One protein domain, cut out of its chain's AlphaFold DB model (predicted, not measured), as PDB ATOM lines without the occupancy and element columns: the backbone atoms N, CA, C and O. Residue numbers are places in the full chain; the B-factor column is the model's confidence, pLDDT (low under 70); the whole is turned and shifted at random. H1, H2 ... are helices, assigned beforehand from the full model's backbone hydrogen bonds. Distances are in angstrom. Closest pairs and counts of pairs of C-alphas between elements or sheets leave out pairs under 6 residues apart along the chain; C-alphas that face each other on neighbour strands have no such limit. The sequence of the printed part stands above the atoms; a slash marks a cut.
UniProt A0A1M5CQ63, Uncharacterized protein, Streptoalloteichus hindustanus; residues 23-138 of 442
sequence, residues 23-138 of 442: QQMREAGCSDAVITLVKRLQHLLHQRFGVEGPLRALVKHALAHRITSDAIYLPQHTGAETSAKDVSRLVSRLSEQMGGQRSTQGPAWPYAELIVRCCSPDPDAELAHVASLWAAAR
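AT A GLANCE: This is residues 23 to 138 of the 442 residues of an uncharacterized protein of Streptoalloteichus hindustanus (UniProt A0A1M5CQ63). A three-helix bundle, H2, H5 and H6, has H3 crossing one end, H4 packed on H3, and short H1 at H2's beginning. The printed part has 116 residues, with six named helices in order, H1 to H6, and no named strand: all helix. It is compact, radius of gyration of the C-alphas 14.1 A, spanning 44 by 30 by 27 A.

HOW THE PARTS SIT: Start at H1, residues 23 to 26; it only just touches H2, residues 32 to 49, only at the corner, with 3 C-alpha pairs within 8 A. H2's residues 45 to 49 alone touch H3, residues 54 to 64, closest at C-alphas 45 and 54, 5.9 A. H3 touches H4, residues 84 to 97, closest at C-alphas 56 and 91, 5.9 A. H5, residues 109 to 119, and H6, residues 123 to 137, form a hairpin; H2 touches both. Every O i to N i+4 pair is within hydrogen-bond range in H2 to H6; H1 is too short for one.

IN THESE COORDINATES: Find C-alpha 32 at (-26.426, 0.317, -40.023); H2 runs 25.5 A. H6 ends at (-22.807, 5.700, -44.414).

THE WHOLE: The printed part has no cut; links H3 to H4 and H4 to H5 are long. Look for pLDDT under 70 at residues 51 to 52, 65 to 87 and 98 to 104.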
ATOM      1  N   GLN A  23     -35.618  -3.661 -40.910       72.00
ATOM      2  CA  GLN A  23     -35.428  -5.011 -41.430       72.00
ATOM      3  C   GLN A  23     -35.395  -5.044 -42.968       72.00
ATOM      4  O   GLN A  23     -34.448  -5.565 -43.543       72.00
ATOM      5  N   GLN A  24     -36.341  -4.375 -43.636       73.94
ATOM      6  CA  GLN A  24     -36.376  -4.265 -45.103       73.94
ATOM      7  C   GLN A  24     -35.190  -3.478 -45.689       73.94
ATOM      8  O   GLN A  24     -34.855  -3.638 -46.862       73.94
ATOM      9  N   MET A  25     -34.571  -2.585 -44.911       73.38
ATOM     10  CA  MET A  25     -33.342  -1.895 -45.316       73.38
ATOM     11  C   MET A  25     -32.113  -2.805 -45.203       73.38
ATOM     12  O   MET A  25     -31.280  -2.793 -46.110       73.38
ATOM     13  N   ARG A  26     -32.023  -3.627 -44.148       76.75
ATOM     14  CA  ARG A  26     -30.950  -4.629 -43.997       76.75
ATOM     15  C   ARG A  26     -31.014  -5.695 -45.083       76.75
ATOM     16  O   ARG A  26     -30.004  -5.975 -45.714       76.75
ATOM     17  N   GLU A  27     -32.208  -6.210 -45.366       78.00
ATOM     18  CA  GLU A  27     -32.447  -7.173 -46.456       78.00
ATOM     19  C   GLU A  27     -32.077  -6.602 -47.837       78.00
ATOM     20  O   GLU A  27     -31.747  -7.346 -48.755       78.00
ATOM     21  N   ALA A  28     -32.087  -5.275 -47.983       72.19
ATOM     22  CA  ALA A  28     -31.664  -4.578 -49.194       72.19
ATOM     23  C   ALA A  28     -30.169  -4.203 -49.213       72.19
ATOM     24  O   ALA A  28     -29.751  -3.487 -50.122       72.19
ATOM     25  N   GLY A  29     -29.378  -4.632 -48.224       74.69
ATOM     26  CA  GLY A  29     -27.937  -4.376 -48.152       74.69
ATOM     27  C   GLY A  29     -27.549  -2.969 -47.684       74.69
ATOM     28  O   GLY A  29     -26.458  -2.503 -48.002       74.69
ATOM     29  N   CYS A  30     -28.423  -2.258 -46.961       78.75
ATOM     30  CA  CYS A  30     -28.059  -0.972 -46.348       78.75
ATOM     31  C   CYS A  30     -27.194  -1.194 -45.097       78.75
ATOM     32  O   CYS A  30     -27.510  -2.060 -44.282       78.75
ATOM     33  N   SER A  31     -26.165  -0.366 -44.899       80.50
ATOM     34  CA  SER A  31     -25.372  -0.370 -43.661       80.50
ATOM     35  C   SER A  31     -26.171   0.165 -42.464       80.50
ATOM     36  O   SER A  31     -27.117   0.946 -42.625       80.50
ATOM     37  N   ASP A  32     -25.774  -0.195 -41.239       79.56
ATOM     38  CA  ASP A  32     -26.426   0.317 -40.023       79.56
ATOM     39  C   ASP A  32     -26.315   1.847 -39.898       79.56
ATOM     40  O   ASP A  32     -27.244   2.494 -39.409       79.56
ATOM     41  N   ALA A  33     -25.246   2.450 -40.431       79.75
ATOM     42  CA  ALA A  33     -25.107   3.903 -40.534       79.75
ATOM     43  C   ALA A  33     -26.194   4.525 -41.433       79.75
ATOM     44  O   ALA A  33     -26.812   5.521 -41.053       79.75
ATOM     45  N   VAL A  34     -26.504   3.905 -42.581       81.25
ATOM     46  CA  VAL A  34     -27.589   4.347 -43.481       81.25
ATOM     47  C   VAL A  34     -28.955   4.211 -42.806       81.25
ATOM     48  O   VAL A  34     -29.786   5.116 -42.893       81.25
ATOM     49  N   ILE A  35     -29.192   3.103 -42.102       81.88
ATOM     50  CA  ILE A  35     -30.444   2.874 -41.368       81.88
ATOM     51  C   ILE A  35     -30.619   3.922 -40.265       81.88
ATOM     52  O   ILE A  35     -31.708   4.475 -40.104       81.88
ATOM     53  N   THR A  36     -29.549   4.221 -39.531       83.62
ATOM     54  CA  THR A  36     -29.551   5.210 -38.445       83.62
ATOM     55  C   THR A  36     -29.783   6.622 -38.979       83.62
ATOM     56  O   THR A  36     -30.646   7.331 -38.462       83.62
ATOM     57  N   LEU A  37     -29.116   6.993 -40.077       84.56
ATOM     58  CA  LEU A  37     -29.328   8.258 -40.783       84.56
ATOM     59  C   LEU A  37     -30.792   8.436 -41.209       84.56
ATOM     60  O   LEU A  37     -31.419   9.447 -40.896       84.56
ATOM     61  N   VAL A  38     -31.362   7.442 -41.898       85.69
ATOM     62  CA  VAL A  38     -32.747   7.510 -42.389       85.69
ATOM     63  C   VAL A  38     -33.741   7.583 -41.228       85.69
ATOM     64  O   VAL A  38     -34.666   8.394 -41.278       85.69
ATOM     65  N   LYS A  39     -33.540   6.801 -40.159       84.38
ATOM     66  CA  LYS A  39     -34.377   6.872 -38.950       84.38
ATOM     67  C   LYS A  39     -34.313   8.243 -38.283       84.38
ATOM     68  O   LYS A  39     -35.354   8.756 -37.880       84.38
ATOM     69  N   ARG A  40     -33.124   8.847 -38.182       86.12
ATOM     70  CA  ARG A  40     -32.963  10.177 -37.580       86.12
ATOM     71  C   ARG A  40     -33.704  11.243 -38.385       86.12
ATOM     72  O   ARG A  40     -34.488  11.997 -37.819       86.12
ATOM     73  N   LEU A  41     -33.555  11.237 -39.709       85.88
ATOM     74  CA  LEU A  41     -34.272  12.152 -40.603       85.88
ATOM     75  C   LEU A  41     -35.798  11.952 -40.552       85.88
ATOM     76  O   LEU A  41     -36.551  12.925 -40.570       85.88
ATOM     77  N   GLN A  42     -36.273  10.708 -40.443       83.00
ATOM     78  CA  GLN A  42     -37.696  10.412 -40.235       83.00
ATOM     79  C   GLN A  42     -38.205  10.936 -38.891       83.00
ATOM     80  O   GLN A  42     -39.301  11.486 -38.830       83.00
ATOM     81  N   HIS A  43     -37.418  10.782 -37.826       84.12
ATOM     82  CA  HIS A  43     -37.768  11.295 -36.509       84.12
ATOM     83  C   HIS A  43     -37.941  12.817 -36.536       84.12
ATOM     84  O   HIS A  43     -38.977  13.303 -36.095       84.12
ATOM     85  N   LEU A  44     -37.006  13.549 -37.155       84.25
ATOM     86  CA  LEU A  44     -37.108  15.004 -37.329       84.25
ATOM     87  C   LEU A  44     -38.361  15.408 -38.122       84.25
ATOM     88  O   LEU A  44     -39.083  16.326 -37.738       84.25
ATOM     89  N   LEU A  45     -38.657  14.695 -39.212       83.94
ATOM     90  CA  LEU A  45     -39.855  14.933 -40.020       83.94
ATOM     91  C   LEU A  45     -41.150  14.718 -39.232       83.94
ATOM     92  O   LEU A  45     -42.060  15.544 -39.319       83.94
ATOM     93  N   HIS A  46     -41.234  13.631 -38.466       83.31
ATOM     94  CA  HIS A  46     -42.409  13.332 -37.652       83.31
ATOM     95  C   HIS A  46     -42.555  14.289 -36.470       83.31
ATOM     96  O   HIS A  46     -43.673  14.689 -36.157       83.31
ATOM     97  N   GLN A  47     -41.447  14.689 -35.845       83.88
ATOM     98  CA  GLN A  47     -41.453  15.650 -34.747       83.88
ATOM     99  C   GLN A  47     -41.982  17.016 -35.202       83.88
ATOM    100  O   GLN A  47     -42.732  17.654 -34.470       83.88
ATOM    101  N   ARG A  48     -41.627  17.456 -36.418       81.44
ATOM    102  CA  ARG A  48     -42.031  18.768 -36.943       81.44
ATOM    103  C   ARG A  48     -43.413  18.781 -37.597       81.44
ATOM    104  O   ARG A  48     -44.150  19.745 -37.415       81.44
ATOM    105  N   PHE A  49     -43.751  17.765 -38.390       82.50
ATOM    106  CA  PHE A  49     -44.942  17.777 -39.255       82.50
ATOM    107  C   PHE A  49     -45.977  16.695 -38.920       82.50
ATOM    108  O   PHE A  49     -47.008  16.614 -39.587       82.50
ATOM    109  N   GLY A  50     -45.728  15.868 -37.904       76.31
ATOM    110  CA  GLY A  50     -46.590  14.744 -37.552       76.31
ATOM    111  C   GLY A  50     -46.431  13.534 -38.480       76.31
ATOM    112  O   GLY A  50     -45.523  13.448 -39.307       76.31
ATOM    113  N   VAL A  51     -47.318  12.551 -38.306       65.69
ATOM    114  CA  VAL A  51     -47.198  11.219 -38.933       65.69
ATOM    115  C   VAL A  51     -47.772  11.184 -40.358       65.69
ATOM    116  O   VAL A  51     -47.292  10.428 -41.205       65.69
ATOM    117  N   GLU A  52     -48.772  12.014 -40.669       64.31
ATOM    118  CA  GLU A  52     -49.463  11.986 -41.962       64.31
ATOM    119  C   GLU A  52     -48.930  13.038 -42.945       64.31
ATOM    120  O   GLU A  52     -49.084  14.243 -42.771       64.31
ATOM    121  N   GLY A  53     -48.322  12.571 -44.040       70.56
ATOM    122  CA  GLY A  53     -47.841  13.430 -45.129       70.56
ATOM    123  C   GLY A  53     -46.618  14.325 -44.840       70.56
ATOM    124  O   GLY A  53     -46.532  15.390 -45.467       70.56
ATOM    125  N   PRO A  54     -45.630  13.922 -44.009       77.44
ATOM    126  CA  PRO A  54     -44.543  14.803 -43.566       77.44
ATOM    127  C   PRO A  54     -43.667  15.324 -44.715       77.44
ATOM    128  O   PRO A  54     -43.228  16.467 -44.697       77.44
ATOM    129  N   LEU A  55     -43.467  14.533 -45.775       77.88
ATOM    130  CA  LEU A  55     -42.686  14.955 -46.948       77.88
ATOM    131  C   LEU A  55     -43.381  16.058 -47.756       77.88
ATOM    132  O   LEU A  55     -42.725  16.946 -48.293       77.88
ATOM    133  N   ARG A  56     -44.717  16.022 -47.851       78.88
ATOM    134  CA  ARG A  56     -45.477  17.063 -48.557       78.88
ATOM    135  C   ARG A  56     -45.497  18.357 -47.748       78.88
ATOM    136  O   ARG A  56     -45.414  19.429 -48.343       78.88
ATOM    137  N   ALA A  57     -45.589  18.249 -46.423       78.25
ATOM    138  CA  ALA A  57     -45.478  19.380 -45.511       78.25
ATOM    139  C   ALA A  57     -44.076  20.013 -45.569       78.25
ATOM    140  O   ALA A  57     -43.981  21.224 -45.753       78.25
ATOM    141  N   LEU A  58     -43.015  19.196 -45.559       81.69
ATOM    142  CA  LEU A  58     -41.628  19.640 -45.733       81.69
ATOM    143  C   LEU A  58     -41.447  20.461 -47.014       81.69
ATOM    144  O   LEU A  58     -40.929  21.568 -46.958       81.69
ATOM    145  N   VAL A  59     -41.888  19.943 -48.168       77.38
ATOM    146  CA  VAL A  59     -41.711  20.642 -49.456       77.38
ATOM    147  C   VAL A  59     -42.474  21.967 -49.481       77.38
ATOM    148  O   VAL A  59     -41.945  22.964 -49.963       77.38
ATOM    149  N   LYS A  60     -43.693  22.013 -48.926       76.56
ATOM    150  CA  LYS A  60     -44.449  23.270 -48.801       76.56
ATOM    151  C   LYS A  60     -43.748  24.275 -47.882       76.56
ATOM    152  O   LYS A  60     -43.680  25.446 -48.231       76.56
ATOM    153  N   HIS A  61     -43.221  23.820 -46.746       77.19
ATOM    154  CA  HIS A  61     -42.495  24.657 -45.790       77.19
ATOM    155  C   HIS A  61     -41.196  25.207 -46.396       77.19
ATOM    156  O   HIS A  61     -40.946  26.406 -46.334       77.19
ATOM    157  N   ALA A  62     -40.407  24.355 -47.054       74.69
ATOM    158  CA  ALA A  62     -39.182  24.757 -47.739       74.69
ATOM    159  C   ALA A  62     -39.442  25.825 -48.814       74.69
ATOM    160  O   ALA A  62     -38.723  26.820 -48.877       74.69
ATOM    161  N   LEU A  63     -40.505  25.657 -49.612       72.75
ATOM    162  CA  LEU A  63     -40.919  26.640 -50.618       72.75
ATOM    163  C   LEU A  63     -41.393  27.957 -49.990       72.75
ATOM    164  O   LEU A  63     -40.977  29.024 -50.434       72.75
ATOM    165  N   ALA A  64     -42.226  27.893 -48.944       70.94
ATOM    166  CA  ALA A  64     -42.745  29.077 -48.259       70.94
ATOM    167  C   ALA A  64     -41.631  29.919 -47.617       70.94
ATOM    168  O   ALA A  64     -41.665  31.144 -47.682       70.94
ATOM    169  N   HIS A  65     -40.617  29.262 -47.050       66.06
ATOM    170  CA  HIS A  65     -39.497  29.919 -46.376       66.06
ATOM    171  C   HIS A  65     -38.272  30.132 -47.277       66.06
ATOM    172  O   HIS A  65     -37.227  30.549 -46.784       66.06
ATOM    173  N   ARG A  66     -38.383  29.853 -48.587       65.56
ATOM    174  CA  ARG A  66     -37.285  29.944 -49.571       65.56
ATOM    175  C   ARG A  66     -36.003  29.226 -49.124       65.56
ATOM    176  O   ARG A  66     -34.901  29.615 -49.506       65.56
ATOM    177  N   ILE A  67     -36.149  28.160 -48.335       64.62
ATOM    178  CA  ILE A  67     -35.031  27.334 -47.879       64.62
ATOM    179  C   ILE A  67     -34.594  26.510 -49.089       64.62
ATOM    180  O   ILE A  67     -35.204  25.497 -49.434       64.62
ATOM    181  N   THR A  68     -33.570  27.005 -49.772       59.97
ATOM    182  CA  THR A  68     -32.973  26.376 -50.947       59.97
ATOM    183  C   THR A  68     -31.561  25.922 -50.595       59.97
ATOM    184  O   THR A  68     -30.857  26.570 -49.828       59.97
ATOM    185  N   SER A  69     -31.183  24.759 -51.114       55.22
ATOM    186  CA  SER A  69     -29.791  24.316 -51.200       55.22
ATOM    187  C   SER A  69     -29.471  24.330 -52.689       55.22
ATOM    188  O   SER A  69     -30.275  23.805 -53.462       55.22
ATOM    189  N   ASP A  70     -28.347  24.921 -53.101       51.16
ATOM    190  CA  ASP A  70     -27.971  25.101 -54.518       51.16
ATOM    191  C   ASP A  70     -27.980  23.787 -55.323       51.16
ATOM    192  O   ASP A  70     -28.141  23.775 -56.543       51.16
ATOM    193  N   ALA A  71     -27.861  22.649 -54.634       49.12
ATOM    194  CA  ALA A  71     -27.888  21.314 -55.219       49.12
ATOM    195  C   ALA A  71     -29.302  20.714 -55.392       49.12
ATOM    196  O   ALA A  71     -29.467  19.704 -56.082       49.12
ATOM    197  N   ILE A  72     -30.337  21.305 -54.789       58.91
ATOM    198  CA  ILE A  72     -31.738  20.940 -55.021       58.91
ATOM    199  C   ILE A  72     -32.306  21.987 -55.967       58.91
ATOM    200  O   ILE A  72     -32.643  23.086 -55.541       58.91
ATOM    201  N   TYR A  73     -32.452  21.632 -57.245       51.88
ATOM    202  CA  TYR A  73     -33.184  22.447 -58.218       51.88
ATOM    203  C   TYR A  73     -34.653  22.578 -57.766       51.88
ATOM    204  O   TYR A  73     -35.522  21.780 -58.129       51.88
ATOM    205  N   LEU A  74     -34.917  23.552 -56.900       53.31
ATOM    206  CA  LEU A  74     -36.235  24.071 -56.580       53.31
ATOM    207  C   LEU A  74     -36.508  25.156 -57.621       53.31
ATOM    208  O   LEU A  74     -35.684  26.060 -57.765       53.31
ATOM    209  N   PRO A  75     -37.602  25.068 -58.395       46.97
ATOM    210  CA  PRO A  75     -37.892  26.078 -59.397       46.97
ATOM    211  C   PRO A  75     -38.012  27.445 -58.714       46.97
ATOM    212  O   PRO A  75     -38.920  27.675 -57.915       46.97
ATOM    213  N   GLN A  76     -37.073  28.343 -59.017       46.97
ATOM    214  CA  GLN A  76     -37.121  29.747 -58.621       46.97
ATOM    215  C   GLN A  76     -38.167  30.452 -59.492       46.97
ATOM    216  O   GLN A  76     -37.840  31.205 -60.403       46.97
ATOM    217  N   HIS A  77     -39.447  30.157 -59.282       43.66
ATOM    218  CA  HIS A  77     -40.506  30.903 -59.949       43.66
ATOM    219  C   HIS A  77     -40.833  32.146 -59.123       43.66
ATOM    220  O   HIS A  77     -41.427  32.082 -58.051       43.66
ATOM    221  N   THR A  78     -40.417  33.290 -59.655       44.66
ATOM    222  CA  THR A  78     -40.701  34.663 -59.216       44.66
ATOM    223  C   THR A  78     -42.163  35.088 -59.439       44.66
ATOM    224  O   THR A  78     -42.454  36.272 -59.563       44.66
ATOM    225  N   GLY A  79     -43.116  34.152 -59.454       39.03
ATOM    226  CA  GLY A  79     -44.529  34.431 -59.703       39.03
ATOM    227  C   GLY A  79     -45.431  33.451 -58.965       39.03
ATOM    228  O   GLY A  79     -45.102  32.274 -58.831       39.03
ATOM    229  N   ALA A  80     -46.540  33.965 -58.438       46.44
ATOM    230  CA  ALA A  80     -47.521  33.232 -57.654       46.44
ATOM    231  C   ALA A  80     -48.027  31.989 -58.405       46.44
ATOM    232  O   ALA A  80     -48.705  32.120 -59.414       46.44
ATOM    233  N   GLU A  81     -47.653  30.819 -57.875       46.91
ATOM    234  CA  GLU A  81     -48.169  29.456 -58.093       46.91
ATOM    235  C   GLU A  81     -47.033  28.470 -58.396       46.91
ATOM    236  O   GLU A  81     -46.803  28.052 -59.530       46.91
ATOM    237  N   THR A  82     -46.336  27.999 -57.354       56.75
ATOM    238  CA  THR A  82     -45.634  26.710 -57.459       56.75
ATOM    239  C   THR A  82     -46.651  25.643 -57.854       56.75
ATOM    240  O   THR A  82     -47.512  25.274 -57.049       56.75
ATOM    241  N   SER A  83     -46.559  25.153 -59.093       61.12
ATOM    242  CA  SER A  83     -47.502  24.180 -59.635       61.12
ATOM    243  C   SER A  83     -47.548  22.947 -58.734       61.12
ATOM    244  O   SER A  83     -46.515  22.387 -58.356       61.12
ATOM    245  N   ALA A  84     -48.747  22.453 -58.416       63.12
ATOM    246  CA  ALA A  84     -48.930  21.222 -57.640       63.12
ATOM    247  C   ALA A  84     -48.155  20.019 -58.226       63.12
ATOM    248  O   ALA A  84     -47.840  19.062 -57.508       63.12
ATOM    249  N   LYS A  85     -47.816  20.080 -59.523       66.31
ATOM    250  CA  LYS A  85     -46.957  19.122 -60.228       66.31
ATOM    251  C   LYS A  85     -45.509  19.135 -59.725       66.31
ATOM    252  O   LYS A  85     -44.947  18.058 -59.538       66.31
ATOM    253  N   ASP A  86     -44.927  20.294 -59.435       66.56
ATOM    254  CA  ASP A  86     -43.533  20.405 -58.985       66.56
ATOM    255  C   ASP A  86     -43.375  19.964 -57.534       66.56
ATOM    256  O   ASP A  86     -42.479  19.181 -57.212       66.56
ATOM    257  N   VAL A  87     -44.343  20.326 -56.683       69.19
ATOM    258  CA  VAL A  87     -44.445  19.797 -55.314       69.19
ATOM    259  C   VAL A  87     -44.543  18.269 -55.340       69.19
ATOM    260  O   VAL A  87     -43.844  17.584 -54.598       69.19
ATOM    261  N   SER A  88     -45.365  17.707 -56.229       72.75
ATOM    262  CA  SER A  88     -45.540  16.251 -56.334       72.75
ATOM    263  C   SER A  88     -44.285  15.538 -56.855       72.75
ATOM    264  O   SER A  88     -43.959  14.449 -56.376       72.75
ATOM    265  N   ARG A  89     -43.542  16.152 -57.786       74.00
ATOM    266  CA  ARG A  89     -42.260  15.632 -58.297       74.00
ATOM    267  C   ARG A  89     -41.185  15.623 -57.213       74.00
ATOM    268  O   ARG A  89     -40.510  14.609 -57.045       74.00
ATOM    269  N   LEU A  90     -41.060  16.707 -56.449       71.31
ATOM    270  CA  LEU A  90     -40.101  16.807 -55.346       71.31
ATOM    271  C   LEU A  90     -40.425  15.827 -54.217       71.31
ATOM    272  O   LEU A  90     -39.532  15.129 -53.746       71.31
ATOM    273  N   VAL A  91     -41.701  15.692 -53.841       75.81
ATOM    274  CA  VAL A  91     -42.137  14.691 -52.853       75.81
ATOM    275  C   VAL A  91     -41.819  13.270 -53.323       75.81
ATOM    276  O   VAL A  91     -41.362  12.451 -52.529       75.81
ATOM    277  N   SER A  92     -42.017  12.977 -54.610       75.25
ATOM    278  CA  SER A  92     -41.688  11.665 -55.182       75.25
ATOM    279  C   SER A  92     -40.183  11.386 -55.124       75.25
ATOM    280  O   SER A  92     -39.784  10.328 -54.644       75.25
ATOM    281  N   ARG A  93     -39.342  12.359 -55.505       76.00
ATOM    282  CA  ARG A  93     -37.875  12.243 -55.421       76.00
ATOM    283  C   ARG A  93     -37.386  12.077 -53.982       76.00
ATOM    284  O   ARG A  93     -36.583  11.190 -53.715       76.00
ATOM    285  N   LEU A  94     -37.900  12.873 -53.043       75.31
ATOM    286  CA  LEU A  94     -37.579  12.748 -51.617       75.31
ATOM    287  C   LEU A  94     -37.995  11.383 -51.059       75.31
ATOM    288  O   LEU A  94     -37.239  10.758 -50.323       75.31
ATOM    289  N   SER A  95     -39.170  10.886 -51.447       75.00
ATOM    290  CA  SER A  95     -39.636   9.555 -51.051       75.00
ATOM    291  C   SER A  95     -38.733   8.440 -51.595       75.00
ATOM    292  O   SER A  95     -38.493   7.461 -50.892       75.00
ATOM    293  N   GLU A  96     -38.199   8.585 -52.810       74.00
ATOM    294  CA  GLU A  96     -37.219   7.651 -53.374       74.00
ATOM    295  C   GLU A  96     -35.857   7.728 -52.670       74.00
ATOM    296  O   GLU A  96     -35.240   6.693 -52.432       74.00
ATOM    297  N   GLN A  97     -35.404   8.917 -52.274       72.75
ATOM    298  CA  GLN A  97     -34.146   9.098 -51.537       72.75
ATOM    299  C   GLN A  97     -34.220   8.566 -50.097       72.75
ATOM    300  O   GLN A  97     -33.228   8.076 -49.564       72.75
ATOM    301  N   MET A  98     -35.403   8.611 -49.484       68.25
ATOM    302  CA  MET A  98     -35.646   8.183 -48.102       68.25
ATOM    303  C   MET A  98     -36.003   6.691 -47.954       68.25
ATOM    304  O   MET A  98     -36.260   6.236 -46.839       68.25
ATOM    305  N   GLY A  99     -36.045   5.912 -49.045       59.59
ATOM    306  CA  GLY A  99     -36.396   4.484 -48.970       59.59
ATOM    307  C   GLY A  99     -36.551   3.728 -50.295       59.59
ATOM    308  O   GLY A  99     -37.191   2.674 -50.327       59.59
ATOM    309  N   GLY A 100     -36.029   4.249 -51.405       57.03
ATOM    310  CA  GLY A 100     -36.092   3.609 -52.716       57.03
ATOM    311  C   GLY A 100     -35.172   2.391 -52.829       57.03
ATOM    312  O   GLY A 100     -34.053   2.381 -52.332       57.03
ATOM    313  N   GLN A 101     -35.627   1.378 -53.573       53.06
ATOM    314  CA  GLN A 101     -34.933   0.104 -53.832       53.06
ATOM    315  C   GLN A 101     -33.543   0.240 -54.484       53.06
ATOM    316  O   GLN A 101     -32.829  -0.747 -54.585       53.06
ATOM    317  N   ARG A 102     -33.171   1.445 -54.938       54.38
ATOM    318  CA  ARG A 102     -31.944   1.731 -55.691       54.38
ATOM    319  C   ARG A 102     -30.863   2.490 -54.905       54.38
ATOM    320  O   ARG A 102     -29.789   2.668 -55.460       54.38
ATOM    321  N   SER A 103     -31.105   2.933 -53.662       62.31
ATOM    322  CA  SER A 103     -30.090   3.666 -52.877       62.31
ATOM    323  C   SER A 103     -29.699   2.921 -51.601       62.31
ATOM    324  O   SER A 103     -30.290   3.120 -50.543       62.31
ATOM    325  N   THR A 104     -28.675   2.071 -51.694       68.50
ATOM    326  CA  THR A 104     -28.029   1.431 -50.531       68.50
ATOM    327  C   THR A 104     -27.185   2.410 -49.710       68.50
ATOM    328  O   THR A 104     -26.847   2.115 -48.571       68.50
ATOM    329  N   GLN A 105     -26.885   3.592 -50.265       71.50
ATOM    330  CA  GLN A 105     -26.049   4.639 -49.662       71.50
ATOM    331  C   GLN A 105     -26.853   5.732 -48.929       71.50
ATOM    332  O   GLN A 105     -26.287   6.742 -48.507       71.50
ATOM    333  N   GLY A 106     -28.176   5.567 -48.799       74.38
ATOM    334  CA  GLY A 106     -29.052   6.546 -48.151       74.38
ATOM    335  C   GLY A 106     -29.326   7.805 -48.991       74.38
ATOM    336  O   GLY A 106     -29.009   7.841 -50.186       74.38
ATOM    337  N   PRO A 107     -29.955   8.836 -48.400       82.19
ATOM    338  CA  PRO A 107     -30.311  10.057 -49.115       82.19
ATOM    339  C   PRO A 107     -29.070  10.870 -49.510       82.19
ATOM    340  O   PRO A 107     -28.066  10.916 -48.793       82.19
ATOM    341  N   ALA A 108     -29.133  11.556 -50.654       84.62
ATOM    342  CA  ALA A 108     -28.108  12.538 -51.004       84.62
ATOM    343  C   ALA A 108     -28.085  13.698 -49.989       84.62
ATOM    344  O   ALA A 108     -29.129  14.104 -49.475       84.62
ATOM    345  N   TRP A 109     -26.887  14.237 -49.732       85.62
ATOM    346  CA  TRP A 109     -26.652  15.270 -48.714       85.62
ATOM    347  C   TRP A 109     -27.605  16.475 -48.785       85.62
ATOM    348  O   TRP A 109     -28.174  16.805 -47.748       85.62
ATOM    349  N   PRO A 110     -27.901  17.064 -49.963       83.94
ATOM    350  CA  PRO A 110     -28.783  18.230 -50.035       83.94
ATOM    351  C   PRO A 110     -30.188  17.962 -49.476       83.94
ATOM    352  O   PRO A 110     -30.809  18.832 -48.877       83.94
ATOM    353  N   TYR A 111     -30.693  16.732 -49.617       81.31
ATOM    354  CA  TYR A 111     -31.995  16.355 -49.067       81.31
ATOM    355  C   TYR A 111     -31.953  16.149 -47.550       81.31
ATOM    356  O   TYR A 111     -32.915  16.496 -46.867       81.31
ATOM    357  N   ALA A 112     -30.854  15.604 -47.019       85.56
ATOM    358  CA  ALA A 112     -30.650  15.485 -45.577       85.56
ATOM    359  C   ALA A 112     -30.513  16.873 -44.930       85.56
ATOM    360  O   ALA A 112     -31.180  17.155 -43.937       85.56
ATOM    361  N   GLU A 113     -29.734  17.761 -45.551       86.88
ATOM    362  CA  GLU A 113     -29.580  19.154 -45.139       86.88
ATOM    363  C   GLU A 113     -30.926  19.894 -45.131       86.88
ATOM    364  O   GLU A 113     -31.274  20.527 -44.134       86.88
ATOM    365  N   LEU A 114     -31.721  19.763 -46.202       84.69
ATOM    366  CA  LEU A 114     -33.046  20.384 -46.298       84.69
ATOM    367  C   LEU A 114     -33.960  19.974 -45.137       84.69
ATOM    368  O   LEU A 114     -34.631  20.822 -44.547       84.69
ATOM    369  N   ILE A 115     -33.992  18.678 -44.811       85.62
ATOM    370  CA  ILE A 115     -34.801  18.152 -43.706       85.62
ATOM    371  C   ILE A 115     -34.342  18.755 -42.381       85.62
ATOM    372  O   ILE A 115     -35.176  19.252 -41.629       85.62
ATOM    373  N   VAL A 116     -33.037  18.754 -42.102       86.69
ATOM    374  CA  VAL A 116     -32.509  19.289 -40.840       86.69
ATOM    375  C   VAL A 116     -32.816  20.779 -40.704       86.69
ATOM    376  O   VAL A 116     -33.366  21.188 -39.684       86.69
ATOM    377  N   ARG A 117     -32.567  21.575 -41.751       85.56
ATOM    378  CA  ARG A 117     -32.835  23.022 -41.747       85.56
ATOM    379  C   ARG A 117     -34.316  23.368 -41.575       85.56
ATOM    380  O   ARG A 117     -34.631  24.427 -41.050       85.56
ATOM    381  N   CYS A 118     -35.230  22.504 -42.021       81.69
ATOM    382  CA  CYS A 118     -36.671  22.743 -41.890       81.69
ATOM    383  C   CYS A 118     -37.276  22.199 -40.587       81.69
ATOM    384  O   CYS A 118     -38.358  22.645 -40.196       81.69
ATOM    385  N   CYS A 119     -36.637  21.208 -39.960       84.06
ATOM    386  CA  CYS A 119     -37.238  20.438 -38.871       84.06
ATOM    387  C   CYS A 119     -36.528  20.583 -37.521       84.06
ATOM    388  O   CYS A 119     -37.175  20.342 -36.504       84.06
ATOM    389  N   SER A 120     -35.242  20.943 -37.491       86.06
ATOM    390  CA  SER A 120     -34.490  21.067 -36.238       86.06
ATOM    391  C   SER A 120     -34.616  22.476 -35.642       86.06
ATOM    392  O   SER A 120     -34.458  23.448 -36.382       86.06
ATOM    393  N   PRO A 121     -34.860  22.615 -34.324       77.94
ATOM    394  CA  PRO A 121     -34.777  23.903 -33.630       77.94
ATOM    395  C   PRO A 121     -33.331  24.415 -33.502       77.94
ATOM    396  O   PRO A 121     -33.129  25.622 -33.434       77.94
ATOM    397  N   ASP A 122     -32.346  23.510 -33.507       86.44
ATOM    398  CA  ASP A 122     -30.914  23.815 -33.582       86.44
ATOM    399  C   ASP A 122     -30.336  23.128 -34.835       86.44
ATOM    400  O   ASP A 122     -30.004  21.934 -34.810       86.44
ATOM    401  N   PRO A 123     -30.329  23.819 -35.988       84.19
ATOM    402  CA  PRO A 123     -29.919  23.214 -37.244       84.19
ATOM    403  C   PRO A 123     -28.419  22.919 -37.279       84.19
ATOM    404  O   PRO A 123     -28.038  21.931 -37.895       84.19
ATOM    405  N   ASP A 124     -27.569  23.701 -36.618       82.88
ATOM    406  CA  ASP A 124     -26.115  23.565 -36.752       82.88
ATOM    407  C   ASP A 124     -25.584  22.346 -35.985       82.88
ATOM    408  O   ASP A 124     -24.795  21.562 -36.527       82.88
ATOM    409  N   ALA A 125     -26.078  22.113 -34.763       81.69
ATOM    410  CA  ALA A 125     -25.746  20.907 -34.004       81.69
ATOM    411  C   ALA A 125     -26.284  19.636 -34.683       81.69
ATOM    412  O   ALA A 125     -25.586  18.621 -34.790       81.69
ATOM    413  N   GLU A 126     -27.517  19.696 -35.194       87.12
ATOM    414  CA  GLU A 126     -28.146  18.559 -35.862       87.12
ATOM    415  C   GLU A 126     -27.499  18.268 -37.226       87.12
ATOM    416  O   GLU A 126     -27.315  17.103 -37.582       87.12
ATOM    417  N   LEU A 127     -27.067  19.297 -37.969       89.00
ATOM    418  CA  LEU A 127     -26.305  19.129 -39.207       89.00
ATOM    419  C   LEU A 127     -24.972  18.433 -38.939       89.00
ATOM    420  O   LEU A 127     -24.610  17.553 -39.714       89.00
ATOM    421  N   ALA A 128     -24.278  18.736 -37.839       86.69
ATOM    422  CA  ALA A 128     -23.048  18.032 -37.468       86.69
ATOM    423  C   ALA A 128     -23.284  16.548 -37.161       86.69
ATOM    424  O   ALA A 128     -22.517  15.681 -37.600       86.69
ATOM    425  N   HIS A 129     -24.371  16.233 -36.459       84.94
ATOM    426  CA  HIS A 129     -24.753  14.852 -36.177       84.94
ATOM    427  C   HIS A 129     -25.118  14.088 -37.462       84.94
ATOM    428  O   HIS A 129     -24.569  13.019 -37.740       84.94
ATOM    429  N   VAL A 130     -25.982  14.666 -38.297       88.25
ATOM    430  CA  VAL A 130     -26.427  14.071 -39.564       88.25
ATOM    431  C   VAL A 130     -25.280  13.962 -40.572       88.25
ATOM    432  O   VAL A 130     -25.175  12.944 -41.255       88.25
ATOM    433  N   ALA A 131     -24.372  14.940 -40.629       87.38
ATOM    434  CA  ALA A 131     -23.162  14.894 -41.451       87.38
ATOM    435  C   ALA A 131     -22.240  13.738 -41.054       87.38
ATOM    436  O   ALA A 131     -21.687  13.065 -41.920       87.38
ATOM    437  N   SER A 132     -22.120  13.471 -39.752       87.06
ATOM    438  CA  SER A 132     -21.318  12.362 -39.228       87.06
ATOM    439  C   SER A 132     -21.913  11.004 -39.609       87.06
ATOM    440  O   SER A 132     -21.194  10.119 -40.073       87.06
ATOM    441  N   LEU A 133     -23.240  10.859 -39.507       85.81
ATOM    442  CA  LEU A 133     -23.959   9.657 -39.949       85.81
ATOM    443  C   LEU A 133     -23.894   9.466 -41.471       85.81
ATOM    444  O   LEU A 133     -23.746   8.343 -41.950       85.81
ATOM    445  N   TRP A 134     -23.971  10.557 -42.235       87.94
ATOM    446  CA  TRP A 134     -23.843  10.538 -43.691       87.94
ATOM    447  C   TRP A 134     -22.435  10.141 -44.137       87.94
ATOM    448  O   TRP A 134     -22.287   9.316 -45.039       87.94
ATOM    449  N   ALA A 135     -21.403  10.667 -43.473       85.44
ATOM    450  CA  ALA A 135     -20.020  10.290 -43.731       85.44
ATOM    451  C   ALA A 135     -19.775   8.814 -43.378       85.44
ATOM    452  O   ALA A 135     -19.225   8.080 -44.195       85.44
ATOM    453  N   ALA A 136     -20.268   8.334 -42.229       82.94
ATOM    454  CA  ALA A 136     -20.188   6.919 -41.852       82.94
ATOM    455  C   ALA A 136     -20.902   5.999 -42.865       82.94
ATOM    456  O   ALA A 136     -20.378   4.952 -43.240       82.94
ATOM    457  N   ALA A 137     -22.062   6.418 -43.379       81.69
ATOM    458  CA  ALA A 137     -22.807   5.700 -44.414       81.69
ATOM    459  C   ALA A 137     -22.053   5.578 -45.754       81.69
ATOM    460  O   ALA A 137     -22.357   4.681 -46.541       81.69
ATOM    461  N   ARG A 138     -21.084   6.463 -46.015       83.00
ATOM    462  CA  ARG A 138     -20.325   6.546 -47.273       83.00
ATOM    463  C   ARG A 138     -18.822   6.338 -47.090       83.00
ATOM    464  O   ARG A 138     -18.035   6.816 -47.901       83.00
TER     465      ARG A 138